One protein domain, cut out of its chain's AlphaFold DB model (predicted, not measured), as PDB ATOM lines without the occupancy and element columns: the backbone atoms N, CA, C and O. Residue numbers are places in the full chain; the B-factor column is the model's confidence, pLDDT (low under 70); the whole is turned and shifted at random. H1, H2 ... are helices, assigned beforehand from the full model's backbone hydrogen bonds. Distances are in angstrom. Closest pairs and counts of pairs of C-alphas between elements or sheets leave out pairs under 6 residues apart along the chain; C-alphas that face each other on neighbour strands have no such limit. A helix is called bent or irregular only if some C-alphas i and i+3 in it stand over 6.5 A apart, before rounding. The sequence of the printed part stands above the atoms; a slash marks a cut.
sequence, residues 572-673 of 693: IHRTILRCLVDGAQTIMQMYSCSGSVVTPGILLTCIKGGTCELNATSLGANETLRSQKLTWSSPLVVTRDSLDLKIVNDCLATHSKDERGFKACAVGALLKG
ATOM      1  N   ILE A 572     -21.754 -37.405  20.050       70.25
ATOM      2  CA  ILE A 572     -23.138 -37.663  19.629       70.25
ATOM      3  C   ILE A 572     -23.992 -36.402  19.699       70.25
ATOM      4  O   ILE A 572     -24.851 -36.201  18.853       70.25
ATOM      5  N   HIS A 573     -23.708 -35.511  20.652       75.62
ATOM      6  CA  HIS A 573     -24.377 -34.222  20.737       75.62
ATOM      7  C   HIS A 573     -24.085 -33.377  19.493       75.62
ATOM      8  O   HIS A 573     -25.004 -32.842  18.875       75.62
ATOM      9  N   ARG A 574     -22.817 -33.326  19.069       72.50
ATOM     10  CA  ARG A 574     -22.394 -32.625  17.854       72.50
ATOM     11  C   ARG A 574     -22.997 -33.260  16.599       72.50
ATOM     12  O   ARG A 574     -23.479 -32.529  15.738       72.50
ATOM     13  N   THR A 575     -23.033 -34.588  16.513       78.06
ATOM     14  CA  THR A 575     -23.667 -35.322  15.408       78.06
ATOM     15  C   THR A 575     -25.169 -35.056  15.352       78.06
ATOM     16  O   THR A 575     -25.669 -34.698  14.295       78.06
ATOM     17  N   ILE A 576     -25.888 -35.135  16.475       83.88
ATOM     18  CA  ILE A 576     -27.331 -34.854  16.548       83.88
ATOM     19  C   ILE A 576     -27.628 -33.406  16.140       83.88
ATOM     20  O   ILE A 576     -28.542 -33.166  15.352       83.88
ATOM     21  N   LEU A 577     -26.836 -32.439  16.617       80.25
ATOM     22  CA  LEU A 577     -26.988 -31.035  16.225       80.25
ATOM     23  C   LEU A 577     -26.689 -30.818  14.739       80.25
ATOM     24  O   LEU A 577     -27.427 -30.095  14.075       80.25
ATOM     25  N   ARG A 578     -25.666 -31.479  14.190       77.56
ATOM     26  CA  ARG A 578     -25.379 -31.439  12.753       77.56
ATOM     27  C   ARG A 578     -26.518 -32.045  11.935       77.56
ATOM     28  O   ARG A 578     -26.950 -31.434  10.971       77.56
ATOM     29  N   CYS A 579     -27.072 -33.172  12.368       80.62
ATOM     30  CA  CYS A 579     -28.228 -33.791  11.726       80.62
ATOM     31  C   CYS A 579     -29.465 -32.885  11.740       80.62
ATOM     32  O   CYS A 579     -30.186 -32.831  10.748       80.62
ATOM     33  N   LEU A 580     -29.705 -32.147  12.832       82.88
ATOM     34  CA  LEU A 580     -30.753 -31.121  12.867       82.88
ATOM     35  C   LEU A 580     -30.491 -29.999  11.855       82.88
ATOM     36  O   LEU A 580     -31.409 -29.606  11.135       82.88
ATOM     37  N   VAL A 581     -29.253 -29.498  11.790       74.88
ATOM     38  CA  VAL A 581     -28.832 -28.462  10.830       74.88
ATOM     39  C   VAL A 581     -29.006 -28.940   9.385       74.88
ATOM     40  O   VAL A 581     -29.529 -28.195   8.558       74.88
ATOM     41  N   ASP A 582     -28.667 -30.199   9.114       72.88
ATOM     42  CA  ASP A 582     -28.820 -30.860   7.815       72.88
ATOM     43  C   ASP A 582     -30.292 -31.212   7.495       72.88
ATOM     44  O   ASP A 582     -30.599 -31.770   6.441       72.88
ATOM     45  N   GLY A 583     -31.233 -30.851   8.378       76.94
ATOM     46  CA  GLY A 583     -32.670 -30.915   8.122       76.94
ATOM     47  C   GLY A 583     -33.359 -32.201   8.576       76.94
ATOM     48  O   GLY A 583     -34.451 -32.497   8.090       76.94
ATOM     49  N   ALA A 584     -32.778 -32.968   9.502       81.94
ATOM     50  CA  ALA A 584     -33.464 -34.108  10.105       81.94
ATOM     51  C   ALA A 584     -34.668 -33.643  10.945       81.94
ATOM     52  O   ALA A 584     -34.511 -33.017  11.991       81.94
ATOM     53  N   GLN A 585     -35.881 -33.976  10.499       84.00
ATOM     54  CA  GLN A 585     -37.145 -33.565  11.128       84.00
ATOM     55  C   GLN A 585     -37.897 -34.720  11.794       84.00
ATOM     56  O   GLN A 585     -38.826 -34.492  12.565       84.00
ATOM     57  N   THR A 586     -37.518 -35.965  11.515       86.44
ATOM     58  CA  THR A 586     -38.144 -37.167  12.084       86.44
ATOM     59  C   THR A 586     -37.115 -38.047  12.781       86.44
ATOM     60  O   THR A 586     -35.917 -37.954  12.504       86.44
ATOM     61  N   ILE A 587     -37.581 -38.939  13.660       84.69
ATOM     62  CA  ILE A 587     -36.718 -39.910  14.354       84.69
ATOM     63  C   ILE A 587     -35.929 -40.759  13.345       84.69
ATOM     64  O   ILE A 587     -34.745 -40.998  13.550       84.69
ATOM     65  N   MET A 588     -36.544 -41.168  12.231       80.44
ATOM     66  CA  MET A 588     -35.877 -41.915  11.159       80.44
ATOM     67  C   MET A 588     -34.776 -41.096  10.496       80.44
ATOM     68  O   MET A 588     -33.668 -41.591  10.361       80.44
ATOM     69  N   GLN A 589     -35.049 -39.851  10.098       76.75
ATOM     70  CA  GLN A 589     -34.030 -39.004   9.464       76.75
ATOM     71  C   GLN A 589     -32.851 -38.757  10.408       76.75
ATOM     72  O   GLN A 589     -31.693 -38.806   9.998       76.75
ATOM     73  N   MET A 590     -33.148 -38.550  11.687       87.44
ATOM     74  CA  MET A 590     -32.132 -38.384  12.713       87.44
ATOM     75  C   MET A 590     -31.350 -39.668  12.963       87.44
ATOM     76  O   MET A 590     -30.134 -39.610  13.101       87.44
ATOM     77  N   TYR A 591     -32.002 -40.827  12.954       81.75
ATOM     78  CA  TYR A 591     -31.334 -42.122  13.030       81.75
ATOM     79  C   TYR A 591     -30.457 -42.391  11.808       81.75
ATOM     80  O   TYR A 591     -29.313 -42.797  11.957       81.75
ATOM     81  N   SER A 592     -30.945 -42.111  10.598       67.50
ATOM     82  CA  SER A 592     -30.172 -42.260   9.363       67.50
ATOM     83  C   SER A 592     -28.923 -41.384   9.353       67.50
ATOM     84  O   SER A 592     -27.898 -41.796   8.822       67.50
ATOM     85  N   CYS A 593     -28.999 -40.190   9.943       77.56
ATOM     86  CA  CYS A 593     -27.870 -39.276  10.013       77.56
ATOM     87  C   CYS A 593     -26.917 -39.582  11.185       77.56
ATOM     88  O   CYS A 593     -25.703 -39.621  11.000       77.56
ATOM     89  N   SER A 594     -27.450 -39.826  12.387       81.62
ATOM     90  CA  SER A 594     -26.660 -39.979  13.622       81.62
ATOM     91  C   SER A 594     -26.324 -41.425  13.993       81.62
ATOM     92  O   SER A 594     -25.559 -41.660  14.926       81.62
ATOM     93  N   GLY A 595     -26.937 -42.402  13.322       73.62
ATOM     94  CA  GLY A 595     -26.893 -43.815  13.702       73.62
ATOM     95  C   GLY A 595     -27.625 -44.133  15.012       73.62
ATOM     96  O   GLY A 595     -27.532 -45.259  15.495       73.62
ATOM     97  N   SER A 596     -28.322 -43.159  15.612       81.44
ATOM     98  CA  SER A 596     -28.875 -43.258  16.967       81.44
ATOM     99  C   SER A 596     -30.344 -42.872  17.036       81.44
ATOM    100  O   SER A 596     -30.821 -41.986  16.327       81.44
ATOM    101  N   VAL A 597     -31.095 -43.571  17.888       83.88
ATOM    102  CA  VAL A 597     -32.531 -43.323  18.057       83.88
ATOM    103  C   VAL A 597     -32.700 -42.131  18.973       83.88
ATOM    104  O   VAL A 597     -32.631 -42.241  20.196       83.88
ATOM    105  N   VAL A 598     -32.924 -40.975  18.371       88.75
ATOM    106  CA  VAL A 598     -33.168 -39.742  19.108       88.75
ATOM    107  C   VAL A 598     -34.667 -39.492  19.101       88.75
ATOM    108  O   VAL A 598     -35.250 -39.220  18.058       88.75
ATOM    109  N   THR A 599     -35.310 -39.613  20.256       90.31
ATOM    110  CA  THR A 599     -36.717 -39.225  20.419       90.31
ATOM    111  C   THR A 599     -36.826 -37.723  20.700       90.31
ATOM    112  O   THR A 599     -35.826 -37.111  21.074       90.31
ATOM    113  N   PRO A 600     -38.009 -37.090  20.580       87.31
ATOM    114  CA  PRO A 600     -38.177 -35.684  20.953       87.31
ATOM    115  C   PRO A 600     -37.734 -35.391  22.393       87.31
ATOM    116  O   PRO A 600     -37.091 -34.376  22.643       87.31
ATOM    117  N   GLY A 601     -38.019 -36.305  23.329       83.06
ATOM    118  CA  GLY A 601     -37.578 -36.192  24.720       83.06
ATOM    119  C   GLY A 601     -36.056 -36.233  24.852       83.06
ATOM    120  O   GLY A 601     -35.475 -35.345  25.469       83.06
ATOM    121  N   ILE A 602     -35.402 -37.201  24.201       85.44
ATOM    122  CA  ILE A 602     -33.934 -37.298  24.183       85.44
ATOM    123  C   ILE A 602     -33.323 -36.058  23.535       85.44
ATOM    124  O   ILE A 602     -32.361 -35.515  24.066       85.44
ATOM    125  N   LEU A 603     -33.880 -35.586  22.419       86.88
ATOM    126  CA  LEU A 603     -33.398 -34.397  21.725       86.88
ATOM    127  C   LEU A 603     -33.480 -33.155  22.614       86.88
ATOM    128  O   LEU A 603     -32.536 -32.372  22.671       86.88
ATOM    129  N   LEU A 604     -34.584 -32.995  23.344       80.12
ATOM    130  CA  LEU A 604     -34.775 -31.880  24.263       80.12
ATOM    131  C   LEU A 604     -33.774 -31.928  25.425       80.12
ATOM    132  O   LEU A 604     -33.184 -30.902  25.763       80.12
ATOM    133  N   THR A 605     -33.551 -33.105  26.012       76.69
ATOM    134  CA  THR A 605     -32.550 -33.302  27.074       76.69
ATOM    135  C   THR A 605     -31.132 -33.071  26.549       76.69
ATOM    136  O   THR A 605     -30.345 -32.378  27.188       76.69
ATOM    137  N   CYS A 606     -30.838 -33.566  25.346       80.56
ATOM    138  CA  CYS A 606     -29.580 -33.385  24.624       80.56
ATOM    139  C   CYS A 606     -29.283 -31.895  24.405       80.56
ATOM    140  O   CYS A 606     -28.209 -31.428  24.771       80.56
ATOM    141  N   ILE A 607     -30.271 -31.126  23.939       75.62
ATOM    142  CA  ILE A 607     -30.178 -29.673  23.754       75.62
ATOM    143  C   ILE A 607     -29.999 -28.928  25.088       75.62
ATOM    144  O   ILE A 607     -29.161 -28.034  25.185       75.62
ATOM    145  N   LYS A 608     -30.780 -29.267  26.124       71.75
ATOM    146  CA  LYS A 608     -30.800 -28.514  27.393       71.75
ATOM    147  C   LYS A 608     -29.626 -28.837  28.320       71.75
ATOM    148  O   LYS A 608     -29.071 -27.929  28.928       71.75
ATOM    149  N   GLY A 609     -29.265 -30.112  28.454       68.31
ATOM    150  CA  GLY A 609     -28.181 -30.580  29.330       68.31
ATOM    151  C   GLY A 609     -26.823 -30.672  28.629       68.31
ATOM    152  O   GLY A 609     -25.772 -30.769  29.270       68.31
ATOM    153  N   GLY A 610     -26.817 -30.644  27.292       64.12
ATOM    154  CA  GLY A 610     -25.638 -30.915  26.475       64.12
ATOM    155  C   GLY A 610     -25.048 -32.307  26.704       64.12
ATOM    156  O   GLY A 610     -23.845 -32.489  26.514       64.12
ATOM    157  N   THR A 611     -25.875 -33.239  27.178       70.19
ATOM    158  CA  THR A 611     -25.623 -34.675  27.308       70.19
ATOM    159  C   THR A 611     -26.854 -35.380  26.758       70.19
ATOM    160  O   THR A 611     -27.975 -35.133  27.201       70.19
ATOM    161  N   CYS A 612     -26.662 -36.224  25.753       72.12
ATOM    162  CA  CYS A 612     -27.753 -36.930  25.093       72.12
ATOM    163  C   CYS A 612     -27.820 -38.317  25.728       72.12
ATOM    164  O   CYS A 612     -27.012 -39.182  25.397       72.12
ATOM    165  N   GLU A 613     -28.727 -38.508  26.686       70.31
ATOM    166  CA  GLU A 613     -28.968 -39.816  27.305       70.31
ATOM    167  C   GLU A 613     -29.650 -40.734  26.286       70.31
ATOM    168  O   GLU A 613     -30.875 -40.819  26.178       70.31
ATOM    169  N   LEU A 614     -28.832 -41.384  25.461       67.88
ATOM    170  CA  LEU A 614     -29.291 -42.337  24.465       67.88
ATOM    171  C   LEU A 614     -29.493 -43.683  25.143       67.88
ATOM    172  O   LEU A 614     -28.579 -44.490  25.259       67.88
ATOM    173  N   ASN A 615     -30.720 -43.911  25.596       52.25
ATOM    174  CA  ASN A 615     -31.081 -45.129  26.320       52.25
ATOM    175  C   ASN A 615     -31.311 -46.349  25.403       52.25
ATOM    176  O   ASN A 615     -31.602 -47.440  25.885       52.25
ATOM    177  N   ALA A 616     -31.206 -46.186  24.080       50.50
ATOM    178  CA  ALA A 616     -31.496 -47.239  23.113       50.50
ATOM    179  C   ALA A 616     -30.328 -47.456  22.147       50.50
ATOM    180  O   ALA A 616     -30.038 -46.618  21.294       50.50
ATOM    181  N   THR A 617     -29.706 -48.634  22.232       51.56
ATOM    182  CA  THR A 617     -28.978 -49.200  21.090       51.56
ATOM    183  C   THR A 617     -29.978 -49.518  19.966       51.56
ATOM    184  O   THR A 617     -31.178 -49.652  20.221       51.56
ATOM    185  N   SER A 618     -29.517 -49.659  18.718       47.38
ATOM    186  CA  SER A 618     -30.369 -49.960  17.548       47.38
ATOM    187  C   SER A 618     -31.323 -51.152  17.752       47.38
ATOM    188  O   SER A 618     -32.402 -51.187  17.167       47.38
ATOM    189  N   LEU A 619     -30.974 -52.084  18.640       39.59
ATOM    190  CA  LEU A 619     -31.744 -53.293  18.946       39.59
ATOM    191  C   LEU A 619     -32.891 -53.080  19.942       39.59
ATOM    192  O   LEU A 619     -33.819 -53.878  19.981       39.59
ATOM    193  N   GLY A 620     -32.872 -51.984  20.705       57.25
ATOM    194  CA  GLY A 620     -33.981 -51.558  21.566       57.25
ATOM    195  C   GLY A 620     -34.834 -50.453  20.944       57.25
ATOM    196  O   GLY A 620     -35.754 -49.957  21.589       57.25
ATOM    197  N   ALA A 621     -34.528 -50.036  19.712       67.94
ATOM    198  CA  ALA A 621     -35.128 -48.876  19.065       67.94
ATOM    199  C   ALA A 621     -36.654 -48.965  18.989       67.94
ATOM    200  O   ALA A 621     -37.360 -48.083  19.466       67.94
ATOM    201  N   ASN A 622     -37.168 -50.067  18.440       64.25
ATOM    202  CA  ASN A 622     -38.605 -50.278  18.293       64.25
ATOM    203  C   ASN A 622     -39.310 -50.386  19.649       64.25
ATOM    204  O   ASN A 622     -40.385 -49.818  19.815       64.25
ATOM    205  N   GLU A 623     -38.698 -51.067  20.620       70.44
ATOM    206  CA  GLU A 623     -39.233 -51.226  21.978       70.44
ATOM    207  C   GLU A 623     -39.289 -49.876  22.713       70.44
ATOM    208  O   GLU A 623     -40.295 -49.536  23.331       70.44
ATOM    209  N   THR A 624     -38.241 -49.061  22.564       72.00
ATOM    210  CA  THR A 624     -38.120 -47.716  23.147       72.00
ATOM    211  C   THR A 624     -39.097 -46.736  22.508       72.00
ATOM    212  O   THR A 624     -39.755 -45.961  23.199       72.00
ATOM    213  N   LEU A 625     -39.236 -46.772  21.181       77.62
ATOM    214  CA  LEU A 625     -40.231 -45.964  20.483       77.62
ATOM    215  C   LEU A 625     -41.640 -46.382  20.907       77.62
ATOM    216  O   LEU A 625     -42.454 -45.531  21.258       77.62
ATOM    217  N   ARG A 626     -41.905 -47.688  20.994       77.81
ATOM    218  CA  ARG A 626     -43.190 -48.228  21.448       77.81
ATOM    219  C   ARG A 626     -43.506 -47.829  22.894       77.81
ATOM    220  O   ARG A 626     -44.643 -47.430  23.152       77.81
ATOM    221  N   SER A 627     -42.540 -47.888  23.814       78.69
ATOM    222  CA  SER A 627     -42.736 -47.498  25.221       78.69
ATOM    223  C   SER A 627     -43.007 -45.999  25.378       78.69
ATOM    224  O   SER A 627     -43.811 -45.605  26.220       78.69
ATOM    225  N   GLN A 628     -42.431 -45.171  24.503       81.00
ATOM    226  CA  GLN A 628     -42.658 -43.724  24.461       81.00
ATOM    227  C   GLN A 628     -43.851 -43.308  23.580       81.00
ATOM    228  O   GLN A 628     -44.102 -42.114  23.431       81.00
ATOM    229  N   LYS A 629     -44.605 -44.260  23.008       86.50
ATOM    230  CA  LYS A 629     -45.706 -44.005  22.053       86.50
ATOM    231  C   LYS A 629     -45.261 -43.212  20.807       86.50
ATOM    232  O   LYS A 629     -46.023 -42.415  20.267       86.50
ATOM    233  N   LEU A 630     -44.035 -43.440  20.349       85.75
ATOM    234  CA  LEU A 630     -43.427 -42.836  19.169       85.75
ATOM    235  C   LEU A 630     -43.267 -43.869  18.047       85.75
ATOM    236  O   LEU A 630     -43.289 -45.081  18.257       85.75
ATOM    237  N   THR A 631     -43.080 -43.374  16.833       85.56
ATOM    238  CA  THR A 631     -42.775 -44.145  15.624       85.56
ATOM    239  C   THR A 631     -41.530 -43.573  14.961       85.56
ATOM    240  O   THR A 631     -41.149 -42.431  15.205       85.56
ATOM    241  N   TRP A 632     -40.921 -44.317  14.045       78.88
ATOM    242  CA  TRP A 632     -39.809 -43.804  13.241       78.88
ATOM    243  C   TRP A 632     -40.152 -42.536  12.445       78.88
ATOM    244  O   TRP A 632     -39.290 -41.690  12.225       78.88
ATOM    245  N   SER A 633     -41.410 -42.374  12.033       81.56
ATOM    246  CA  SER A 633     -41.897 -41.175  11.343       81.56
ATOM    247  C   SER A 633     -42.335 -40.057  12.288       81.56
ATOM    248  O   SER A 633     -42.710 -38.986  11.813       81.56
ATOM    249  N   SER A 634     -42.302 -40.278  13.606       84.12
ATOM    250  CA  SER A 634     -42.662 -39.241  14.566       84.12
ATOM    251  C   SER A 634     -41.750 -38.027  14.386       84.12
ATOM    252  O   SER A 634     -40.531 -38.190  14.246       84.12
ATOM    253  N   PRO A 635     -42.325 -36.814  14.360       86.69
ATOM    254  CA  PRO A 635     -41.539 -35.604  14.248       86.69
ATOM    255  C   PRO A 635     -40.667 -35.449  15.492       86.69
ATOM    256  O   PRO A 635     -41.111 -35.677  16.618       86.69
ATOM    257  N   LEU A 636     -39.431 -35.011  15.285       85.38
ATOM    258  CA  LEU A 636     -38.635 -34.385  16.324       85.38
ATOM    259  C   LEU A 636     -39.274 -33.023  16.560       85.38
ATOM    260  O   LEU A 636     -38.979 -32.079  15.838       85.38
ATOM    261  N   VAL A 637     -40.252 -32.942  17.465       65.56
ATOM    262  CA  VAL A 637     -40.996 -31.703  17.739       65.56
ATOM    263  C   VAL A 637     -40.059 -30.688  18.389       65.56
ATOM    264  O   VAL A 637     -40.039 -30.501  19.599       65.56
ATOM    265  N   VAL A 638     -39.258 -30.042  17.560       59.66
ATOM    266  CA  VAL A 638     -38.608 -28.779  17.842       59.66
ATOM    267  C   VAL A 638     -39.075 -27.904  16.701       59.66
ATOM    268  O   VAL A 638     -38.633 -28.055  15.561       59.66
ATOM    269  N   THR A 639     -40.109 -27.103  16.950       50.22
ATOM    270  CA  THR A 639     -40.619 -26.203  15.918       50.22
ATOM    271  C   THR A 639     -39.463 -25.318  15.476       50.22
ATOM    272  O   THR A 639     -38.697 -24.835  16.310       50.22
ATOM    273  N   ARG A 640     -39.305 -25.121  14.167       48.56
ATOM    274  CA  ARG A 640     -38.229 -24.288  13.605       48.56
ATOM    275  C   ARG A 640     -38.237 -22.873  14.207       48.56
ATOM    276  O   ARG A 640     -37.189 -22.268  14.350       48.56
ATOM    277  N   ASP A 641     -39.404 -22.416  14.654       49.34
ATOM    278  CA  ASP A 641     -39.614 -21.131  15.332       49.34
ATOM    279  C   ASP A 641     -39.049 -21.085  16.766       49.34
ATOM    280  O   ASP A 641     -38.809 -20.009  17.304       49.34
ATOM    281  N   SER A 642     -38.825 -22.243  17.396       52.09
ATOM    282  CA  SER A 642     -38.210 -22.366  18.728       52.09
ATOM    283  C   SER A 642     -36.689 -22.534  18.685       52.09
ATOM    284  O   SER A 642     -36.029 -22.424  19.717       52.09
ATOM    285  N   LEU A 643     -36.127 -22.790  17.500       61.91
ATOM    286  CA  LEU A 643     -34.708 -23.045  17.303       61.91
ATOM    287  C   LEU A 643     -34.180 -22.117  16.209       61.91
ATOM    288  O   LEU A 643     -34.321 -22.412  15.023       61.91
ATOM    289  N   ASP A 644     -33.558 -20.999  16.592       68.00
ATOM    290  CA  ASP A 644     -32.891 -20.127  15.624       68.00
ATOM    291  C   ASP A 644     -31.650 -20.843  15.061       68.00
ATOM    292  O   ASP A 644     -30.530 -20.747  15.573       68.00
ATOM    293  N   LEU A 645     -31.879 -21.626  14.004       62.25
ATOM    294  CA  LEU A 645     -30.872 -22.426  13.307       62.25
ATOM    295  C   LEU A 645     -29.713 -21.568  12.794       62.25
ATOM    296  O   LEU A 645     -28.609 -22.082  12.630       62.25
ATOM    297  N   LYS A 646     -29.933 -20.266  12.567       71.06
ATOM    298  CA  LYS A 646     -28.864 -19.346  12.188       71.06
ATOM    299  C   LYS A 646     -27.862 -19.189  13.329       71.06
ATOM    300  O   LYS A 646     -26.668 -19.323  13.097       71.06
ATOM    301  N   ILE A 647     -28.336 -19.020  14.565       72.38
ATOM    302  CA  ILE A 647     -27.459 -18.894  15.736       72.38
ATOM    303  C   ILE A 647     -26.716 -20.208  16.010       72.38
ATOM    304  O   ILE A 647     -25.526 -20.191  16.321       72.38
ATOM    305  N   VAL A 648     -27.375 -21.359  15.844       70.50
ATOM    306  CA  VAL A 648     -26.711 -22.670  15.985       70.50
ATOM    307  C   VAL A 648     -25.604 -22.842  14.938       70.50
ATOM    308  O   VAL A 648     -24.507 -23.287  15.284       70.50
ATOM    309  N   ASN A 649     -25.848 -22.432  13.689       68.50
ATOM    310  CA  ASN A 649     -24.846 -22.440  12.621       68.50
ATOM    311  C   ASN A 649     -23.682 -21.480  12.896       68.50
ATOM    312  O   ASN A 649     -22.525 -21.864  12.717       68.50
ATOM    313  N   ASP A 650     -23.964 -20.278  13.397       76.81
ATOM    314  CA  ASP A 650     -22.940 -19.302  13.780       76.81
ATOM    315  C   ASP A 650     -22.069 -19.836  14.933       76.81
ATOM    316  O   ASP A 650     -20.841 -19.698  14.910       76.81
ATOM    317  N   CYS A 651     -22.667 -20.535  15.907       74.75
ATOM    318  CA  CYS A 651     -21.935 -21.230  16.969       74.75
ATOM    319  C   CYS A 651     -21.051 -22.360  16.417       74.75
ATOM    320  O   CYS A 651     -19.899 -22.494  16.834       74.75
ATOM    321  N   LEU A 652     -21.569 -23.162  15.481       73.19
ATOM    322  CA  LEU A 652     -20.835 -24.251  14.826       73.19
ATOM    323  C   LEU A 652     -19.626 -23.727  14.042       73.19
ATOM    324  O   LEU A 652     -18.544 -24.306  14.127       73.19
ATOM    325  N   ALA A 653     -19.793 -22.615  13.321       75.56
ATOM    326  CA  ALA A 653     -18.718 -21.969  12.577       75.56
ATOM    327  C   ALA A 653     -17.650 -21.381  13.515       75.56
ATOM    328  O   ALA A 653     -16.456 -21.640  13.339       75.56
ATOM    329  N   THR A 654     -18.079 -20.654  14.552       79.44
ATOM    330  CA  THR A 654     -17.192 -19.947  15.494       79.44
ATOM    331  C   THR A 654     -16.398 -20.907  16.383       79.44
ATOM    332  O   THR A 654     -15.225 -20.670  16.662       79.44
ATOM    333  N   HIS A 655     -17.006 -22.022  16.794       80.19
ATOM    334  CA  HIS A 655     -16.422 -22.978  17.739       80.19
ATOM    335  C   HIS A 655     -16.187 -24.368  17.127       80.19
ATOM    336  O   HIS A 655     -16.197 -25.383  17.825       80.19
ATOM    337  N   SER A 656     -15.928 -24.439  15.819       69.81
ATOM    338  CA  SER A 656     -15.711 -25.706  15.095       69.81
ATOM    339  C   SER A 656     -14.633 -26.610  15.721       69.81
ATOM    340  O   SER A 656     -14.742 -27.837  15.662       69.81
ATOM    341  N   LYS A 657     -13.630 -26.027  16.395       73.81
ATOM    342  CA  LYS A 657     -12.530 -26.743  17.072       73.81
ATOM    343  C   LYS A 657     -12.603 -26.750  18.607       73.81
ATOM    344  O   LYS A 657     -11.748 -27.364  19.231       73.81
ATOM    345  N   ASP A 658     -13.589 -26.088  19.212       74.19
ATOM    346  CA  ASP A 658     -13.722 -25.939  20.669       74.19
ATOM    347  C   ASP A 658     -15.108 -26.413  21.123       74.19
ATOM    348  O   ASP A 658     -16.094 -25.680  21.068       74.19
ATOM    349  N   GLU A 659     -15.190 -27.664  21.571       60.66
ATOM    350  CA  GLU A 659     -16.445 -28.289  22.000       60.66
ATOM    351  C   GLU A 659     -17.087 -27.557  23.186       60.66
ATOM    352  O   GLU A 659     -18.310 -27.391  23.241       60.66
ATOM    353  N   ARG A 660     -16.267 -27.060  24.118       69.88
ATOM    354  CA  ARG A 660     -16.750 -26.364  25.313       69.88
ATOM    355  C   ARG A 660     -17.336 -25.004  24.934       69.88
ATOM    356  O   ARG A 660     -18.416 -24.658  25.412       69.88
ATOM    357  N   GLY A 661     -16.666 -24.277  24.038       72.88
ATOM    358  CA  GLY A 661     -17.157 -23.022  23.469       72.88
ATOM    359  C   GLY A 661     -18.422 -23.203  22.630       72.88
ATOM    360  O   GLY A 661     -19.386 -22.458  22.803       72.88
ATOM    361  N   PHE A 662     -18.479 -24.252  21.805       73.94
ATOM    362  CA  PHE A 662     -19.672 -24.580  21.025       73.94
ATOM    363  C   PHE A 662     -20.870 -24.877  21.930       73.94
ATOM    364  O   PHE A 662     -21.937 -24.293  21.744       73.94
ATOM    365  N   LYS A 663     -20.684 -25.730  22.948       67.31
ATOM    366  CA  LYS A 663     -21.731 -26.082  23.915       67.31
ATOM    367  C   LYS A 663     -22.244 -24.846  24.654       67.31
ATOM    368  O   LYS A 663     -23.454 -24.663  24.752       67.31
ATOM    369  N   ALA A 664     -21.350 -23.973  25.120       73.25
ATOM    370  CA  ALA A 664     -21.736 -22.729  25.782       73.25
ATOM    371  C   ALA A 664     -22.523 -21.786  24.849       73.25
ATOM    372  O   ALA A 664     -23.535 -21.220  25.259       73.25
ATOM    373  N   CYS A 665     -22.091 -21.659  23.590       78.62
ATOM    374  CA  CYS A 665     -22.741 -20.828  22.577       78.62
ATOM    375  C   CYS A 665     -24.140 -21.354  22.217       78.62
ATOM    376  O   CYS A 665     -25.120 -20.614  22.305       78.62
ATOM    377  N   ALA A 666     -24.252 -22.643  21.883       70.25
ATOM    378  CA  ALA A 666     -25.505 -23.268  21.468       70.25
ATOM    379  C   ALA A 666     -26.539 -23.293  22.606       70.25
ATOM    380  O   ALA A 666     -27.685 -22.905  22.403       70.25
ATOM    381  N   VAL A 667     -26.140 -23.666  23.827       68.62
ATOM    382  CA  VAL A 667     -27.043 -23.652  24.994       68.62
ATOM    383  C   VAL A 667     -27.477 -22.223  25.330       68.62
ATOM    384  O   VAL A 667     -28.653 -21.981  25.605       68.62
ATOM    385  N   GLY A 668     -26.560 -21.253  25.255       69.38
ATOM    386  CA  GLY A 668     -26.876 -19.840  25.456       69.38
ATOM    387  C   GLY A 668     -27.897 -19.309  24.448       69.38
ATOM    388  O   GLY A 668     -28.818 -18.594  24.837       69.38
ATOM    389  N   ALA A 669     -27.768 -19.699  23.180       69.19
ATOM    390  CA  ALA A 669     -28.699 -19.345  22.114       69.19
ATOM    391  C   ALA A 669     -30.093 -19.956  22.313       69.19
ATOM    392  O   ALA A 669     -31.101 -19.277  22.138       69.19
ATOM    393  N   LEU A 670     -30.139 -21.225  22.722       62.12
ATOM    394  CA  LEU A 670     -31.373 -22.000  22.860       62.12
ATOM    395  C   LEU A 670     -32.183 -21.612  24.104       62.12
ATOM    396  O   LEU A 670     -33.409 -21.667  24.078       62.12
ATOM    397  N   LEU A 671     -31.521 -21.199  25.190       61.69
ATOM    398  CA  LEU A 671     -32.194 -20.842  26.444       61.69
ATOM    399  C   LEU A 671     -32.643 -19.375  26.523       61.69
ATOM    400  O   LEU A 671     -33.545 -19.069  27.297       61.69
ATOM    401  N   LYS A 672     -32.026 -18.454  25.769       61.00
ATOM    402  CA  LYS A 672     -32.234 -17.003  25.952       61.00
ATOM    403  C   LYS A 672     -33.292 -16.351  25.061       61.00
ATOM    404  O   LYS A 672     -33.404 -15.133  25.138       61.00
ATOM    405  N   GLY A 673     -34.044 -17.104  24.250       50.03
ATOM    406  CA  GLY A 673     -35.211 -16.616  23.490       50.03
ATOM    407  C   GLY A 673     -35.064 -15.200  22.905       50.03
ATOM    408  O   GLY A 673     -35.398 -14.214  23.557       50.03
TER     409      GLY A 673
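This is residues 572 to 673 of the 693 residues of the protein "LprI domain-containing protein" of Bradyrhizobium sp. Rc2d (UniProt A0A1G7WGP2). Six short helices lie strung along a longest axis, with the helical hairpin of H5 and H6 at one end, H4 by itself at the other end, and H1, H2 and H3 between them. The three helices between the ends are crossed at steep angles, and the unnamed stretch of residues 628 to 644 leads back from H4 to the hairpin. The printed part has 102 residues, with six named helices in the order H1 to H6 and no named strand, and its class is all helix. It is compact, with a radius of gyration of the C-alphas of 13.3 A and spans of 38 by 26 by 21 A.

H6, residues 659 to 671, is the longest helix. H5, residues 645 to 654, touches it at a shallow tilt of 21 degrees, opposite ways, in a helical hairpin; their closest C-alphas, those of Val 648 and Ala 666, are 5.6 A apart. H3, residues 600 to 609, touches residues 667 to 671 of H6 alone, at a steep tilt of 66 degrees, with the C-alphas of Lys 608 and Val 667 closest at 6.6 A. H1, residues 572 to 581, only just touches H3, with 3 pairs of C-alphas within 8 A, the closest being His 573 and Cys 606 at 6.5 A; the tilt is steep, 66 degrees. H1 and H6 are near each other. H1 and H5 are close but not clearly touching, with the C-alphas of Val 581 and Leu 645 closest at 6.8 A. H2, residues 587 to 594, touches H1 at a steep tilt of 64 degrees, and their closest C-alphas, those of Cys 579 and Cys 593, are 5.8 A apart. H4, residues 618 to 627, touches no helix. Every O i to N i+4 pair is within hydrogen-bond range in H1, H2, H3, H5 and H6, against 4 of 6 in H4.

H6 runs 18.0 A from first to last C-alpha and ends with C-alpha 671 at (-32.194, -20.842, 26.444). H5 runs 14.1 A, H3 14.0 A and H2 10.1 A. H1 runs 13.9 A and begins with C-alpha 572 at (-23.138, -37.663, 19.629). H4 runs 14.8 A from C-alpha 618 at (-30.369, -49.960, 17.548) and is irregular, with C-alphas 619 and 622 7.5 A apart.

The C-alphas of Arg 626 and Thr 654, the two farthest apart, are 38.9 A from each other. The printed part has no cut. The link from H4 to H5, 17 residues, is long. The mean pLDDT of the printed part is 72.8, and 33 residues are under 70, among them residues 614 to 622, 637 to 645 and 667 to 673.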